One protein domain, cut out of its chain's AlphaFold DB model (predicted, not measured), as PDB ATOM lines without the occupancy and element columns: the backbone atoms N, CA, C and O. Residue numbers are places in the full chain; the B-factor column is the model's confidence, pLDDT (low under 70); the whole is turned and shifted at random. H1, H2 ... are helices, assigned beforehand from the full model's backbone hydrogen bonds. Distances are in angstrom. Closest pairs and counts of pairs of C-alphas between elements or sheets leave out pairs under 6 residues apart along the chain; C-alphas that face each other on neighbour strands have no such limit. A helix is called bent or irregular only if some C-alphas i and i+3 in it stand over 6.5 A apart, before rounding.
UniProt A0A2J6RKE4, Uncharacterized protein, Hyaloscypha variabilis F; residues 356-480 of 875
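This is residues 356 to 480 of the 875 residues of an uncharacterized protein of Hyaloscypha variabilis F (UniProt A0A2J6RKE4). A long bent helix, H4, links two lobes: at one end H1, H2 and H3 cross in a small cluster near its first arm H4a, and at the other H5 crosses its long arm H4b, with H6 starting close by. H6 then runs outward, and residues 469 to 480 stick out as a free arm. The printed part has 125 residues with six named helices, H1 to H6 in order, and no named strand: all helix. It is loose, with a radius of gyration of the C-alphas of 18.6 A, and spans 65 by 27 by 23 A.

Start at H4, residues 404 to 433, assigned as one helix by its hydrogen bonds but bent: C-alphas 411 and 414 are 7.2 A apart. H4a is residues 404 to 411; H4b, residues 414 to 433, runs 28.5 A from (156.795, 103.972, 136.285). Before them find H1, residues 356 to 366, from (136.966, 90.534, 150.215), then H2, residues 370 to 382, and H3, residues 391 to 399. After them come H5, residues 443 to 451, and H6, residues 454 to 477, running 34.0 A to (123.518, 135.911, 114.687).

Look at Ala 427 and Glu 450, closest C-alphas of H4b and H5, 5.7 A apart: they touch, about perpendicular at 76 degrees. H6 is close but not clearly touching H4b, Leu 431 to Ile 461 at 7.3 A between C-alphas. H3 touches H2 at C-alphas 398 and 371, 6.2 A, and H1 at 395 and 360, 6.5 A. In H2, 7 of 9 O i to N i+4 pairs are within hydrogen-bond range.

The printed part has no cut and no long link; pLDDT is under 70 at residues 476 to 480.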
ATOM      1  N   SER A 356     136.437  89.164 150.322       85.88
ATOM      2  CA  SER A 356     136.966  90.534 150.215       85.88
ATOM      3  C   SER A 356     137.388  90.876 148.784       85.88
ATOM      4  O   SER A 356     137.177  91.994 148.322       85.88
ATOM      5  N   HIS A 357     137.895  89.877 148.064       91.50
ATOM      6  CA  HIS A 357     138.266  89.952 146.658       91.50
ATOM      7  C   HIS A 357     137.064  90.213 145.725       91.50
ATOM      8  O   HIS A 357     137.191  90.929 144.733       91.50
ATOM      9  N   ASP A 358     135.885  89.666 146.021       93.81
ATOM     10  CA  ASP A 358     134.688  89.865 145.194       93.81
ATOM     11  C   ASP A 358     133.984  91.190 145.531       93.81
ATOM     12  O   ASP A 358     133.439  91.842 144.639       93.81
ATOM     13  N   VAL A 359     134.106  91.671 146.776       95.19
ATOM     14  CA  VAL A 359     133.770  93.062 147.136       95.19
ATOM     15  C   VAL A 359     134.688  94.042 146.395       95.19
ATOM     16  O   VAL A 359     134.200  94.986 145.780       95.19
ATOM     17  N   ALA A 360     136.000  93.794 146.379       95.44
ATOM     18  CA  ALA A 360     136.973  94.624 145.668       95.44
ATOM     19  C   ALA A 360     136.711  94.671 144.151       95.44
ATOM     20  O   ALA A 360     136.702  95.756 143.567       95.44
ATOM     21  N   ARG A 361     136.402  93.527 143.521       96.44
ATOM     22  CA  ARG A 361     135.927  93.471 142.125       96.44
ATOM     23  C   ARG A 361     134.683  94.317 141.899       96.44
ATOM     24  O   ARG A 361     134.620  95.067 140.926       96.44
ATOM     25  N   LEU A 362     133.690  94.197 142.780       96.12
ATOM     26  CA  LEU A 362     132.433  94.926 142.656       96.12
ATOM     27  C   LEU A 362     132.652  96.441 142.781       96.12
ATOM     28  O   LEU A 362     132.099  97.192 141.979       96.12
ATOM     29  N   GLU A 363     133.487  96.895 143.717       96.19
ATOM     30  CA  GLU A 363     133.858  98.310 143.847       96.19
ATOM     31  C   GLU A 363     134.648  98.830 142.633       96.19
ATOM     32  O   GLU A 363     134.354  99.920 142.139       96.19
ATOM     33  N   PHE A 364     135.590  98.040 142.099       95.88
ATOM     34  CA  PHE A 364     136.343  98.372 140.883       95.88
ATOM     35  C   PHE A 364     135.425  98.532 139.662       95.88
ATOM     36  O   PHE A 364     135.474  99.552 138.972       95.88
ATOM     37  N   MET A 365     134.530  97.566 139.433       94.12
ATOM     38  CA  MET A 365     133.553  97.599 138.337       94.12
ATOM     39  C   MET A 365     132.581  98.778 138.461       94.12
ATOM     40  O   MET A 365     132.276  99.437 137.469       94.12
ATOM     41  N   ASN A 366     132.131  99.087 139.680       94.44
ATOM     42  CA  ASN A 366     131.255 100.230 139.943       94.44
ATOM     43  C   ASN A 366     131.998 101.582 140.032       94.44
ATOM     44  O   ASN A 366     131.336 102.611 140.178       94.44
ATOM     45  N   ARG A 367     133.340 101.599 139.985       92.31
ATOM     46  CA  ARG A 367     134.199 102.787 140.172       92.31
ATOM     47  C   ARG A 367     133.870 103.597 141.443       92.31
ATOM     48  O   ARG A 367     133.900 104.829 141.417       92.31
ATOM     49  N   ARG A 368     133.493 102.919 142.537       94.25
ATOM     50  CA  ARG A 368     133.071 103.538 143.812       94.25
ATOM     51  C   ARG A 368     133.183 102.559 144.979       94.25
ATOM     52  O   ARG A 368     132.926 101.372 144.801       94.25
ATOM     53  N   GLY A 369     133.446 103.083 146.174       96.38
ATOM     54  CA  GLY A 369     133.475 102.316 147.422       96.38
ATOM     55  C   GLY A 369     134.756 102.540 148.229       96.38
ATOM     56  O   GLY A 369     135.585 103.378 147.880       96.38
ATOM     57  N   ARG A 370     134.915 101.829 149.346       96.06
ATOM     58  CA  ARG A 370     135.959 102.134 150.336       96.06
ATOM     59  C   ARG A 370     137.359 101.693 149.900       96.06
ATOM     60  O   ARG A 370     138.331 102.381 150.208       96.06
ATOM     61  N   LEU A 371     137.471 100.557 149.221       96.44
ATOM     62  CA  LEU A 371     138.709 100.064 148.616       96.44
ATOM     63  C   LEU A 371     139.039 100.887 147.365       96.44
ATOM     64  O   LEU A 371     140.199 101.216 147.130       96.44
ATOM     65  N   TRP A 372     138.016 101.315 146.619       97.19
ATOM     66  CA  TRP A 372     138.180 102.260 145.512       97.19
ATOM     67  C   TRP A 372     138.760 103.608 145.962       97.19
ATOM     68  O   TRP A 372     139.754 104.080 145.402       97.19
ATOM     69  N   ASP A 373     138.200 104.216 147.006       96.50
ATOM     70  CA  ASP A 373     138.695 105.479 147.561       96.50
ATOM     71  C   ASP A 373     140.105 105.320 148.163       96.50
ATOM     72  O   ASP A 373     140.942 106.218 148.043       96.50
ATOM     73  N   MET A 374     140.406 104.153 148.748       95.69
ATOM     74  CA  MET A 374     141.745 103.802 149.233       95.69
ATOM     75  C   MET A 374     142.767 103.729 148.089       95.69
ATOM     76  O   MET A 374     143.811 104.373 148.175       95.69
ATOM     77  N   ALA A 375     142.455 103.020 146.999       96.75
ATOM     78  CA  ALA A 375     143.324 102.919 145.827       96.75
ATOM     79  C   ALA A 375     143.598 104.294 145.197       96.75
ATOM     80  O   ALA A 375     144.749 104.615 144.899       96.75
ATOM     81  N   ASN A 376     142.570 105.142 145.056       96.38
ATOM     82  CA  ASN A 376     142.746 106.518 144.581       96.38
ATOM     83  C   ASN A 376     143.674 107.327 145.498       96.38
ATOM     84  O   ASN A 376     144.575 107.997 145.003       96.38
ATOM     85  N   LYS A 377     143.511 107.228 146.823       96.38
ATOM     86  CA  LYS A 377     144.361 107.928 147.800       96.38
ATOM     87  C   LYS A 377     145.819 107.447 147.792       96.38
ATOM     88  O   LYS A 377     146.728 108.246 148.003       96.38
ATOM     89  N   SER A 378     146.064 106.164 147.532       96.19
ATOM     90  CA  SER A 378     147.423 105.632 147.339       96.19
ATOM     91  C   SER A 378     148.053 106.173 146.048       96.19
ATOM     92  O   SER A 378     149.181 106.665 146.058       96.19
ATOM     93  N   LEU A 379     147.294 106.161 144.948       96.25
ATOM     94  CA  LEU A 379     147.712 106.653 143.629       96.25
ATOM     95  C   LEU A 379     147.842 108.184 143.538       96.25
ATOM     96  O   LEU A 379     148.562 108.685 142.671       96.25
ATOM     97  N   GLU A 380     147.211 108.931 144.449       94.44
ATOM     98  CA  GLU A 380     147.275 110.395 144.544       94.44
ATOM     99  C   GLU A 380     148.722 110.912 144.626       94.44
ATOM    100  O   GLU A 380     149.033 111.951 144.044       94.44
ATOM    101  N   ARG A 381     149.634 110.150 145.253       91.50
ATOM    102  CA  ARG A 381     151.078 110.461 145.342       91.50
ATOM    103  C   ARG A 381     151.776 110.536 143.981       91.50
ATOM    104  O   ARG A 381     152.696 111.326 143.808       91.50
ATOM    105  N   LEU A 382     151.325 109.732 143.020       94.00
ATOM    106  CA  LEU A 382     151.788 109.743 141.626       94.00
ATOM    107  C   LEU A 382     150.874 110.619 140.735       94.00
ATOM    108  O   LEU A 382     151.065 110.713 139.520       94.00
ATOM    109  N   PHE A 383     149.861 111.246 141.348       92.31
ATOM    110  CA  PHE A 383     148.645 111.800 140.747       92.31
ATOM    111  C   PHE A 383     148.112 110.946 139.576       92.31
ATOM    112  O   PHE A 383     147.907 111.413 138.450       92.31
ATOM    113  N   LEU A 384     147.934 109.661 139.865       93.62
ATOM    114  CA  LEU A 384     147.225 108.682 139.044       93.62
ATOM    115  C   LEU A 384     145.819 108.458 139.632       93.62
ATOM    116  O   LEU A 384     145.497 108.988 140.698       93.62
ATOM    117  N   GLN A 385     144.973 107.674 138.963       92.25
ATOM    118  CA  GLN A 385     143.630 107.325 139.456       92.25
ATOM    119  C   GLN A 385     143.371 105.817 139.398       92.25
ATOM    120  O   GLN A 385     143.915 105.122 138.543       92.25
ATOM    121  N   ALA A 386     142.485 105.293 140.251       94.12
ATOM    122  CA  ALA A 386     142.126 103.868 140.252       94.12
ATOM    123  C   ALA A 386     141.479 103.417 138.923       94.12
ATOM    124  O   ALA A 386     141.639 102.273 138.506       94.12
ATOM    125  N   THR A 387     140.844 104.345 138.199       92.00
ATOM    126  CA  THR A 387     140.362 104.197 136.809       92.00
ATOM    127  C   THR A 387     141.464 103.894 135.787       92.00
ATOM    128  O   THR A 387     141.180 103.498 134.651       92.00
ATOM    129  N   GLU A 388     142.730 104.109 136.142       91.88
ATOM    130  CA  GLU A 388     143.866 103.826 135.278       91.88
ATOM    131  C   GLU A 388     144.379 102.397 135.415       91.88
ATOM    132  O   GLU A 388     145.032 101.938 134.473       91.88
ATOM    133  N   LEU A 389     144.076 101.713 136.526       95.56
ATOM    134  CA  LEU A 389     144.464 100.331 136.824       95.56
ATOM    135  C   LEU A 389     143.676  99.302 135.996       95.56
ATOM    136  O   LEU A 389     142.568  99.561 135.524       95.56
ATOM    137  N   LYS A 390     144.251  98.105 135.834       96.12
ATOM    138  CA  LYS A 390     143.493  96.885 135.510       96.12
ATOM    139  C   LYS A 390     142.825  96.334 136.777       96.12
ATOM    140  O   LYS A 390     143.258  96.653 137.878       96.12
ATOM    141  N   GLU A 391     141.850  95.435 136.616       96.56
ATOM    142  CA  GLU A 391     141.206  94.742 137.747       96.56
ATOM    143  C   GLU A 391     142.239  94.051 138.651       96.56
ATOM    144  O   GLU A 391     142.214  94.265 139.856       96.56
ATOM    145  N   SER A 392     143.192  93.300 138.081       97.06
ATOM    146  CA  SER A 392     144.255  92.641 138.857       97.06
ATOM    147  C   SER A 392     145.115  93.649 139.621       97.06
ATOM    148  O   SER A 392     145.211  93.566 140.830       97.06
ATOM    149  N   GLU A 393     145.632  94.673 138.938       97.44
ATOM    150  CA  GLU A 393     146.490  95.703 139.544       97.44
ATOM    151  C   GLU A 393     145.769  96.476 140.665       97.44
ATOM    152  O   GLU A 393     146.398  96.923 141.618       97.44
ATOM    153  N   PHE A 394     144.445  96.637 140.562       97.94
ATOM    154  CA  PHE A 394     143.618  97.182 141.634       97.94
ATOM    155  C   PHE A 394     143.492  96.208 142.807       97.94
ATOM    156  O   PHE A 394     143.679  96.616 143.949       97.94
ATOM    157  N   LEU A 395     143.186  94.936 142.531       97.12
ATOM    158  CA  LEU A 395     143.067  93.879 143.537       97.12
ATOM    159  C   LEU A 395     144.372  93.680 144.311       97.12
ATOM    160  O   LEU A 395     144.326  93.567 145.534       97.12
ATOM    161  N   ASP A 396     145.510  93.711 143.618       97.25
ATOM    162  CA  ASP A 396     146.850  93.662 144.198       97.25
ATOM    163  C   ASP A 396     147.047  94.858 145.154       97.25
ATOM    164  O   ASP A 396     147.255  94.667 146.353       97.25
ATOM    165  N   LEU A 397     146.853  96.092 144.663       97.06
ATOM    166  CA  LEU A 397     147.024  97.328 145.441       97.06
ATOM    167  C   LEU A 397     146.120  97.415 146.685       97.06
ATOM    168  O   LEU A 397     146.558  97.943 147.706       97.06
ATOM    169  N   VAL A 398     144.870  96.935 146.627       96.81
ATOM    170  CA  VAL A 398     143.960  96.941 147.796       96.81
ATOM    171  C   VAL A 398     144.128  95.722 148.709       96.81
ATOM    172  O   VAL A 398     143.527  95.692 149.784       96.81
ATOM    173  N   SER A 399     144.934  94.734 148.302       95.31
ATOM    174  CA  SER A 399     145.327  93.587 149.133       95.31
ATOM    175  C   SER A 399     146.668  93.801 149.845       95.31
ATOM    176  O   SER A 399     146.908  93.159 150.866       95.31
ATOM    177  N   CYS A 400     147.523  94.702 149.346       95.31
ATOM    178  CA  CYS A 400     148.750  95.124 150.021       95.31
ATOM    179  C   CYS A 400     148.476  95.684 151.427       95.31
ATOM    180  O   CYS A 400     147.574  96.499 151.634       95.31
ATOM    181  N   ASN A 401     149.331  95.333 152.388       93.25
ATOM    182  CA  ASN A 401     149.377  96.019 153.676       93.25
ATOM    183  C   ASN A 401     149.825  97.482 153.491       93.25
ATOM    184  O   ASN A 401     150.545  97.814 152.551       93.25
ATOM    185  N   MET A 402     149.452  98.366 154.422       90.50
ATOM    186  CA  MET A 402     149.757  99.810 154.345       90.50
ATOM    187  C   MET A 402     151.251 100.128 154.141       90.50
ATOM    188  O   MET A 402     151.573 101.137 153.514       90.50
ATOM    189  N   ASP A 403     152.140  99.273 154.649       92.88
ATOM    190  CA  ASP A 403     153.594  99.403 154.515       92.88
ATOM    191  C   ASP A 403     154.118  98.865 153.164       92.88
ATOM    192  O   ASP A 403     155.120  99.348 152.643       92.88
ATOM    193  N   GLU A 404     153.410  97.908 152.553       95.81
ATOM    194  CA  GLU A 404     153.722  97.316 151.240       95.81
ATOM    195  C   GLU A 404     153.245  98.198 150.078       95.81
ATOM    196  O   GLU A 404     153.861  98.197 149.014       95.81
ATOM    197  N   VAL A 405     152.180  98.985 150.284       96.06
ATOM    198  CA  VAL A 405     151.606  99.895 149.274       96.06
ATOM    199  C   VAL A 405     152.659 100.830 148.674       96.06
ATOM    200  O   VAL A 405     152.608 101.104 147.477       96.06
ATOM    201  N   GLN A 406     153.626 101.317 149.461       96.00
ATOM    202  CA  GLN A 406     154.685 102.177 148.923       96.00
ATOM    203  C   GLN A 406     155.617 101.392 147.987       96.00
ATOM    204  O   GLN A 406     155.822 101.820 146.857       96.00
ATOM    205  N   THR A 407     156.081 100.209 148.400       97.38
ATOM    206  CA  THR A 407     156.893  99.308 147.563       97.38
ATOM    207  C   THR A 407     156.178  98.947 146.257       97.38
ATOM    208  O   THR A 407     156.780  99.004 145.188       97.38
ATOM    209  N   TRP A 408     154.875  98.648 146.325       97.75
ATOM    210  CA  TRP A 408     154.053  98.366 145.145       97.75
ATOM    211  C   TRP A 408     153.973  99.575 144.202       97.75
ATOM    212  O   TRP A 408     154.113  99.418 142.988       97.75
ATOM    213  N   LEU A 409     153.784 100.786 144.744       97.19
ATOM    214  CA  LEU A 409     153.757 102.034 143.972       97.19
ATOM    215  C   LEU A 409     155.116 102.365 143.339       97.19
ATOM    216  O   LEU A 409     155.133 102.897 142.231       97.19
ATOM    217  N   ASP A 410     156.227 102.042 143.998       96.56
ATOM    218  CA  ASP A 410     157.575 102.270 143.469       96.56
ATOM    219  C   ASP A 410     157.922 101.279 142.340       96.56
ATOM    220  O   ASP A 410     158.516 101.668 141.334       96.56
ATOM    221  N   GLU A 411     157.471 100.023 142.445       97.44
ATOM    222  CA  GLU A 411     157.599  99.002 141.394       97.44
ATOM    223  C   GLU A 411     156.697  99.291 140.179       97.44
ATOM    224  O   GLU A 411     157.156  99.331 139.032       97.44
ATOM    225  N   HIS A 412     155.400  99.518 140.408       97.38
ATOM    226  CA  HIS A 412     154.401  99.624 139.340       97.38
ATOM    227  C   HIS A 412     154.280 101.048 138.776       97.38
ATOM    228  O   HIS A 412     153.977 101.228 137.591       97.38
ATOM    229  N   GLY A 413     154.544 102.072 139.591       96.06
ATOM    230  CA  GLY A 413     154.362 103.490 139.271       96.06
ATOM    231  C   GLY A 413     154.947 103.932 137.925       96.06
ATOM    232  O   GLY A 413     154.210 104.531 137.137       96.06
ATOM    233  N   PRO A 414     156.208 103.604 137.577       96.88
ATOM    234  CA  PRO A 414     156.795 103.972 136.285       96.88
ATOM    235  C   PRO A 414     156.019 103.425 135.074       96.88
ATOM    236  O   PRO A 414     155.892 104.106 134.051       96.88
ATOM    237  N   TYR A 415     155.456 102.216 135.180       96.62
ATOM    238  CA  TYR A 415     154.616 101.621 134.139       96.62
ATOM    239  C   TYR A 415     153.220 102.260 134.096       96.62
ATOM    240  O   TYR A 415     152.721 102.562 133.008       96.62
ATOM    241  N   LEU A 416     152.619 102.534 135.257       96.56
ATOM    242  CA  LEU A 416     151.320 103.206 135.355       96.56
ATOM    243  C   LEU A 416     151.372 104.632 134.776       96.56
ATOM    244  O   LEU A 416     150.550 104.965 133.923       96.56
ATOM    245  N   ILE A 417     152.387 105.429 135.135       95.62
ATOM    246  CA  ILE A 417     152.634 106.783 134.596       95.62
ATOM    247  C   ILE A 417     152.830 106.742 133.075       95.62
ATOM    248  O   ILE A 417     152.277 107.562 132.342       95.62
ATOM    249  N   LYS A 418     153.585 105.762 132.561       95.81
ATOM    250  CA  LYS A 418     153.755 105.578 131.111       95.81
ATOM    251  C   LYS A 418     152.428 105.249 130.416       95.81
ATOM    252  O   LYS A 418     152.207 105.685 129.285       95.81
ATOM    253  N   ARG A 419     151.540 104.497 131.076       94.62
ATOM    254  CA  ARG A 419     150.227 104.107 130.546       94.62
ATOM    255  C   ARG A 419     149.209 105.250 130.573       94.62
ATOM    256  O   ARG A 419     148.487 105.397 129.590       94.62
ATOM    257  N   SER A 420     149.163 106.065 131.628       93.12
ATOM    258  CA  SER A 420     148.310 107.262 131.669       93.12
ATOM    259  C   SER A 420     148.773 108.307 130.656       93.12
ATOM    260  O   SER A 420     147.991 108.722 129.809       93.12
ATOM    261  N   MET A 421     150.074 108.604 130.574       93.56
ATOM    262  CA  MET A 421     150.609 109.489 129.524       93.56
ATOM    263  C   MET A 421     150.239 109.020 128.103       93.56
ATOM    264  O   MET A 421     149.901 109.845 127.253       93.56
ATOM    265  N   ALA A 422     150.228 107.708 127.840       94.50
ATOM    266  CA  ALA A 422     149.765 107.160 126.562       94.50
ATOM    267  C   ALA A 422     148.246 107.338 126.330       94.50
ATOM    268  O   ALA A 422     147.844 107.647 125.204       94.50
ATOM    269  N   LYS A 423     147.405 107.197 127.369       92.00
ATOM    270  CA  LYS A 423     145.966 107.520 127.306       92.00
ATOM    271  C   LYS A 423     145.752 109.007 127.000       92.00
ATOM    272  O   LYS A 423     145.073 109.314 126.022       92.00
ATOM    273  N   ARG A 424     146.395 109.916 127.742       92.50
ATOM    274  CA  ARG A 424     146.325 111.379 127.550       92.50
ATOM    275  C   ARG A 424     146.730 111.812 126.146       92.50
ATOM    276  O   ARG A 424     146.049 112.636 125.534       92.50
ATOM    277  N   ILE A 425     147.810 111.238 125.608       94.31
ATOM    278  CA  ILE A 425     148.251 111.482 124.226       94.31
ATOM    279  C   ILE A 425     147.173 111.024 123.237       94.31
ATOM    280  O   ILE A 425     146.744 111.833 122.413       94.31
ATOM    281  N   LYS A 426     146.672 109.785 123.358       95.06
ATOM    282  CA  LYS A 426     145.603 109.265 122.489       95.06
ATOM    283  C   LYS A 426     144.342 110.133 122.561       95.06
ATOM    284  O   LYS A 426     143.795 110.481 121.523       95.06
ATOM    285  N   ALA A 427     143.914 110.545 123.754       93.94
ATOM    286  CA  ALA A 427     142.770 111.434 123.951       93.94
ATOM    287  C   ALA A 427     142.964 112.793 123.244       93.94
ATOM    288  O   ALA A 427     142.090 113.248 122.500       93.94
ATOM    289  N   CYS A 428     144.144 113.406 123.392       94.50
ATOM    290  CA  CYS A 428     144.501 114.649 122.706       94.50
ATOM    291  C   CYS A 428     144.559 114.494 121.176       94.50
ATOM    292  O   CYS A 428     144.249 115.443 120.454       94.50
ATOM    293  N   GLU A 429     144.953 113.325 120.667       96.25
ATOM    294  CA  GLU A 429     144.922 113.007 119.237       96.25
ATOM    295  C   GLU A 429     143.496 112.779 118.727       96.25
ATOM    296  O   GLU A 429     143.144 113.340 117.692       96.25
ATOM    297  N   THR A 430     142.640 112.058 119.458       96.19
ATOM    298  CA  THR A 430     141.220 111.869 119.110       96.19
ATOM    299  C   THR A 430     140.495 113.214 118.983       96.19
ATOM    300  O   THR A 430     139.801 113.446 117.991       96.19
ATOM    301  N   LEU A 431     140.711 114.143 119.922       95.69
ATOM    302  CA  LEU A 431     140.159 115.505 119.857       95.69
ATOM    303  C   LEU A 431     140.706 116.291 118.656       95.69
ATOM    304  O   LEU A 431     139.928 116.849 117.879       95.69
ATOM    305  N   ARG A 432     142.030 116.267 118.446       95.56
ATOM    306  CA  ARG A 432     142.695 116.944 117.317       95.56
ATOM    307  C   ARG A 432     142.198 116.428 115.964       95.56
ATOM    308  O   ARG A 432     141.968 117.224 115.057       95.56
ATOM    309  N   ASN A 433     141.994 115.118 115.840       96.12
ATOM    310  CA  ASN A 433     141.459 114.466 114.644       96.12
ATOM    311  C   ASN A 433     139.979 114.819 114.410       96.12
ATOM    312  O   ASN A 433     139.545 114.918 113.265       96.12
ATOM    313  N   ALA A 434     139.224 115.095 115.477       94.94
ATOM    314  CA  ALA A 434     137.880 115.670 115.416       94.94
ATOM    315  C   ALA A 434     137.856 117.194 115.153       94.94
ATOM    316  O   ALA A 434     136.784 117.806 115.176       94.94
ATOM    317  N   GLY A 435     139.013 117.822 114.910       94.81
ATOM    318  CA  GLY A 435     139.140 119.257 114.652       94.81
ATOM    319  C   GLY A 435     139.004 120.149 115.890       94.81
ATOM    320  O   GLY A 435     138.947 121.366 115.733       94.81
ATOM    321  N   ILE A 436     138.963 119.566 117.092       92.81
ATOM    322  CA  ILE A 436     138.924 120.282 118.372       92.81
ATOM    323  C   ILE A 436     140.360 120.398 118.882       92.81
ATOM    324  O   ILE A 436     141.067 119.394 119.004       92.81
ATOM    325  N   GLN A 437     140.832 121.601 119.196       88.12
ATOM    326  CA  GLN A 437     142.157 121.746 119.792       88.12
ATOM    327  C   GLN A 437     142.094 121.375 121.283       88.12
ATOM    328  O   GLN A 437     141.211 121.860 121.986       88.12
ATOM    329  N   PRO A 438     143.048 120.591 121.824       81.88
ATOM    330  CA  PRO A 438     143.067 120.250 123.251       81.88
ATOM    331  C   PRO A 438     143.077 121.446 124.223       81.88
ATOM    332  O   PRO A 438     142.763 121.270 125.391       81.88
ATOM    333  N   CYS A 439     143.414 122.654 123.756       84.81
ATOM    334  CA  CYS A 439     143.359 123.904 124.523       84.81
ATOM    335  C   CYS A 439     142.005 124.647 124.459       84.81
ATOM    336  O   CYS A 439     141.846 125.663 125.132       84.81
ATOM    337  N   GLU A 440     141.041 124.172 123.665       83.62
ATOM    338  CA  GLU A 440     139.651 124.664 123.637       83.62
ATOM    339  C   GLU A 440     138.775 123.975 124.704       83.62
ATOM    340  O   GLU A 440     137.626 124.360 124.915       83.62
ATOM    341  N   ILE A 441     139.326 122.966 125.385       88.88
ATOM    342  CA  ILE A 441     138.707 122.188 126.460       88.88
ATOM    343  C   ILE A 441     139.481 122.467 127.760       88.88
ATOM    344  O   ILE A 441     140.709 122.559 127.749       88.88
ATOM    345  N   SER A 442     138.775 122.625 128.884       90.06
ATOM    346  CA  SER A 442     139.410 122.801 130.196       90.06
ATOM    347  C   SER A 442     140.123 121.522 130.637       90.06
ATOM    348  O   SER A 442     139.693 120.419 130.308       90.06
ATOM    349  N   GLU A 443     141.194 121.648 131.424       85.50
ATOM    350  CA  GLU A 443     141.949 120.480 131.909       85.50
ATOM    351  C   GLU A 443     141.056 119.510 132.700       85.50
ATOM    352  O   GLU A 443     141.167 118.300 132.541       85.50
ATOM    353  N   GLU A 444     140.066 120.027 133.432       86.94
ATOM    354  CA  GLU A 444     139.075 119.204 134.127       86.94
ATOM    355  C   GLU A 444     138.270 118.300 133.186       86.94
ATOM    356  O   GLU A 444     138.136 117.104 133.452       86.94
ATOM    357  N   VAL A 445     137.767 118.852 132.077       90.25
ATOM    358  CA  VAL A 445     136.989 118.114 131.073       90.25
ATOM    359  C   VAL A 445     137.896 117.225 130.218       90.25
ATOM    360  O   VAL A 445     137.462 116.152 129.807       90.25
ATOM    361  N   MET A 446     139.158 117.612 130.001       91.12
ATOM    362  CA  MET A 446     140.172 116.759 129.371       91.12
ATOM    363  C   MET A 446     140.406 115.489 130.192       91.12
ATOM    364  O   MET A 446     140.363 114.395 129.639       91.12
ATOM    365  N   ASP A 447     140.586 115.623 131.509       87.25
ATOM    366  CA  ASP A 447     140.789 114.473 132.390       87.25
ATOM    367  C   ASP A 447     139.541 113.569 132.410       87.25
ATOM    368  O   ASP A 447     139.669 112.354 132.349       87.25
ATOM    369  N   VAL A 448     138.318 114.122 132.413       90.88
ATOM    370  CA  VAL A 448     137.090 113.301 132.307       90.88
ATOM    371  C   VAL A 448     136.997 112.604 130.940       90.88
ATOM    372  O   VAL A 448     136.622 111.437 130.874       90.88
ATOM    373  N   PHE A 449     137.378 113.277 129.852       92.75
ATOM    374  CA  PHE A 449     137.410 112.705 128.503       92.75
ATOM    375  C   PHE A 449     138.471 111.595 128.354       92.75
ATOM    376  O   PHE A 449     138.252 110.630 127.623       92.75
ATOM    377  N   GLU A 450     139.588 111.669 129.082       92.38
ATOM    378  CA  GLU A 450     140.603 110.607 129.151       92.38
ATOM    379  C   GLU A 450     140.076 109.320 129.828       92.38
ATOM    380  O   GLU A 450     140.519 108.218 129.501       92.38
ATOM    381  N   LEU A 451     139.088 109.448 130.723       87.94
ATOM    382  CA  LEU A 451     138.442 108.341 131.449       87.94
ATOM    383  C   LEU A 451     137.216 107.742 130.739       87.94
ATOM    384  O   LEU A 451     136.711 106.695 131.170       87.94
ATOM    385  N   MET A 452     136.738 108.403 129.681       91.75
ATOM    386  CA  MET A 452     135.661 107.920 128.817       91.75
ATOM    387  C   MET A 452     136.126 106.747 127.946       91.75
ATOM    388  O   MET A 452     137.259 106.721 127.460       91.75
ATOM    389  N   ASN A 453     135.228 105.801 127.676       91.19
ATOM    390  CA  ASN A 453     135.444 104.789 126.643       91.19
ATOM    391  C   ASN A 453     135.347 105.401 125.224       91.19
ATOM    392  O   ASN A 453     134.887 106.526 125.043       91.19
ATOM    393  N   GLU A 454     135.770 104.677 124.185       91.31
ATOM    394  CA  GLU A 454     135.852 105.238 122.821       91.31
ATOM    395  C   GLU A 454     134.483 105.658 122.241       91.31
ATOM    396  O   GLU A 454     134.393 106.628 121.483       91.31
ATOM    397  N   GLN A 455     133.400 104.983 122.638       94.88
ATOM    398  CA  GLN A 455     132.029 105.312 122.242       94.88
ATOM    399  C   GLN A 455     131.508 106.562 122.973       94.88
ATOM    400  O   GLN A 455     130.853 107.409 122.359       94.88
ATOM    401  N   GLU A 456     131.845 106.718 124.255       94.38
ATOM    402  CA  GLU A 456     131.608 107.929 125.047       94.38
ATOM    403  C   GLU A 456     132.407 109.115 124.501       94.38
ATOM    404  O   GLU A 456     131.821 110.172 124.279       94.38
ATOM    405  N   GLN A 457     133.693 108.937 124.171       95.56
ATOM    406  CA  GLN A 457     134.527 109.961 123.528       95.56
ATOM    407  C   GLN A 457     133.921 110.410 122.188       95.56
ATOM    408  O   GLN A 457     133.767 111.609 121.940       95.56
ATOM    409  N   ALA A 458     133.484 109.471 121.340       95.81
ATOM    410  CA  ALA A 458     132.778 109.778 120.095       95.81
ATOM    411  C   ALA A 458     131.388 110.416 120.328       95.81
ATOM    412  O   ALA A 458     130.885 111.163 119.482       95.81
ATOM    413  N   GLY A 459     130.734 110.136 121.457       96.81
ATOM    414  CA  GLY A 459     129.513 110.811 121.907       96.81
ATOM    415  C   GLY A 459     129.771 112.256 122.340       96.81
ATOM    416  O   GLY A 459     129.090 113.169 121.868       96.81
ATOM    417  N   PHE A 460     130.784 112.471 123.181       96.62
ATOM    418  CA  PHE A 460     131.248 113.775 123.643       96.62
ATOM    419  C   PHE A 460     131.653 114.660 122.467       96.62
ATOM    420  O   PHE A 460     131.138 115.765 122.349       96.62
ATOM    421  N   ILE A 461     132.478 114.158 121.544       96.88
ATOM    422  CA  ILE A 461     132.917 114.896 120.350       96.88
ATOM    423  C   ILE A 461     131.722 115.385 119.526       96.88
ATOM    424  O   ILE A 461     131.658 116.567 119.192       96.88
ATOM    425  N   ARG A 462     130.730 114.524 119.255       96.19
ATOM    426  CA  ARG A 462     129.520 114.916 118.507       96.19
ATOM    427  C   ARG A 462     128.684 115.959 119.258       96.19
ATOM    428  O   ARG A 462     128.195 116.905 118.638       96.19
ATOM    429  N   LYS A 463     128.536 115.826 120.583       95.12
ATOM    430  CA  LYS A 463     127.848 116.817 121.434       95.12
ATOM    431  C   LYS A 463     128.599 118.158 121.452       95.12
ATOM    432  O   LYS A 463     127.978 119.195 121.232       95.12
ATOM    433  N   PHE A 464     129.920 118.137 121.626       93.94
ATOM    434  CA  PHE A 464     130.791 119.313 121.654       93.94
ATOM    435  C   PHE A 464     130.810 120.039 120.305       93.94
ATOM    436  O   PHE A 464     130.591 121.244 120.266       93.94
ATOM    437  N   GLN A 465     130.971 119.325 119.187       91.94
ATOM    438  CA  GLN A 465     130.898 119.905 117.840       91.94
ATOM    439  C   GLN A 465     129.526 120.545 117.568       91.94
ATOM    440  O   GLN A 465     129.469 121.643 117.014       91.94
ATOM    441  N   ARG A 466     128.420 119.909 117.991       91.75
ATOM    442  CA  ARG A 466     127.066 120.480 117.872       91.75
ATOM    443  C   ARG A 466     126.902 121.743 118.722       91.75
ATOM    444  O   ARG A 466     126.351 122.723 118.228       91.75
ATOM    445  N   LEU A 467     127.397 121.740 119.961       89.50
ATOM    446  CA  LEU A 467     127.382 122.908 120.846       89.50
ATOM    447  C   LEU A 467     128.244 124.047 120.284       89.50
ATOM    448  O   LEU A 467     127.782 125.180 120.210       89.50
ATOM    449  N   PHE A 468     129.454 123.751 119.814       86.94
ATOM    450  CA  PHE A 468     130.361 124.719 119.198       86.94
ATOM    451  C   PHE A 468     129.771 125.318 117.914       86.94
ATOM    452  O   PHE A 468     129.836 126.528 117.715       86.94
ATOM    453  N   ALA A 469     129.126 124.505 117.071       83.69
ATOM    454  CA  ALA A 469     128.396 124.989 115.901       83.69
ATOM    455  C   ALA A 469     127.211 125.889 116.293       83.69
ATOM    456  O   ALA A 469     127.009 126.929 115.666       83.69
ATOM    457  N   LEU A 470     126.469 125.543 117.353       82.50
ATOM    458  CA  LEU A 470     125.369 126.357 117.873       82.50
ATOM    459  C   LEU A 470     125.881 127.699 118.413       82.50
ATOM    460  O   LEU A 470     125.400 128.738 117.969       82.50
ATOM    461  N   VAL A 471     126.898 127.690 119.282       82.25
ATOM    462  CA  VAL A 471     127.548 128.888 119.846       82.25
ATOM    463  C   VAL A 471     128.169 129.760 118.755       82.25
ATOM    464  O   VAL A 471     128.042 130.981 118.789       82.25
ATOM    465  N   LYS A 472     128.795 129.164 117.738       81.44
ATOM    466  CA  LYS A 472     129.302 129.912 116.585       81.44
ATOM    467  C   LYS A 472     128.157 130.540 115.784       81.44
ATOM    468  O   LYS A 472     128.232 131.718 115.453       81.44
ATOM    469  N   SER A 473     127.076 129.800 115.534       74.94
ATOM    470  CA  SER A 473     125.904 130.324 114.823       74.94
ATOM    471  C   SER A 473     125.168 131.415 115.611       74.94
ATOM    472  O   SER A 473     124.624 132.335 115.006       74.94
ATOM    473  N   SER A 474     125.184 131.367 116.950       72.44
ATOM    474  CA  SER A 474     124.631 132.430 117.789       72.44
ATOM    475  C   SER A 474     125.565 133.637 117.860       72.44
ATOM    476  O   SER A 474     125.067 134.752 117.810       72.44
ATOM    477  N   GLN A 475     126.893 133.464 117.840       73.12
ATOM    478  CA  GLN A 475     127.857 134.564 117.658       73.12
ATOM    479  C   GLN A 475     127.758 135.227 116.270       73.12
ATOM    480  O   GLN A 475     127.939 136.438 116.142       73.12
ATOM    481  N   GLU A 476     127.445 134.456 115.227       68.12
ATOM    482  CA  GLU A 476     127.192 134.963 113.870       68.12
ATOM    483  C   GLU A 476     125.804 135.625 113.752       68.12
ATOM    484  O   GLU A 476     125.653 136.604 113.027       68.12
ATOM    485  N   ARG A 477     124.799 135.189 114.526       58.16
ATOM    486  CA  ARG A 477     123.518 135.911 114.687       58.16
ATOM    487  C   ARG A 477     123.636 137.141 115.595       58.16
ATOM    488  O   ARG A 477     122.963 138.131 115.346       58.16
ATOM    489  N   LEU A 478     124.571 137.135 116.546       57.25
ATOM    490  CA  LEU A 478     125.077 138.301 117.284       57.25
ATOM    491  C   LEU A 478     126.050 139.144 116.434       57.25
ATOM    492  O   LEU A 478     126.888 139.886 116.955       57.25
ATOM    493  N   HIS A 479     125.903 139.106 115.107       54.66
ATOM    494  CA  HIS A 479     126.218 140.249 114.259       54.66
ATOM    495  C   HIS A 479     125.282 141.413 114.603       54.66
ATOM    496  O   HIS A 479     124.376 141.740 113.839       54.66
ATOM    497  N   LEU A 480     125.563 142.059 115.742       56.81
ATOM    498  CA  LEU A 480     125.098 143.405 116.051       56.81
ATOM    499  C   LEU A 480     125.253 144.244 114.781       56.81
ATOM    500  O   LEU A 480     126.364 144.379 114.246       56.81
TER     501      LEU A 480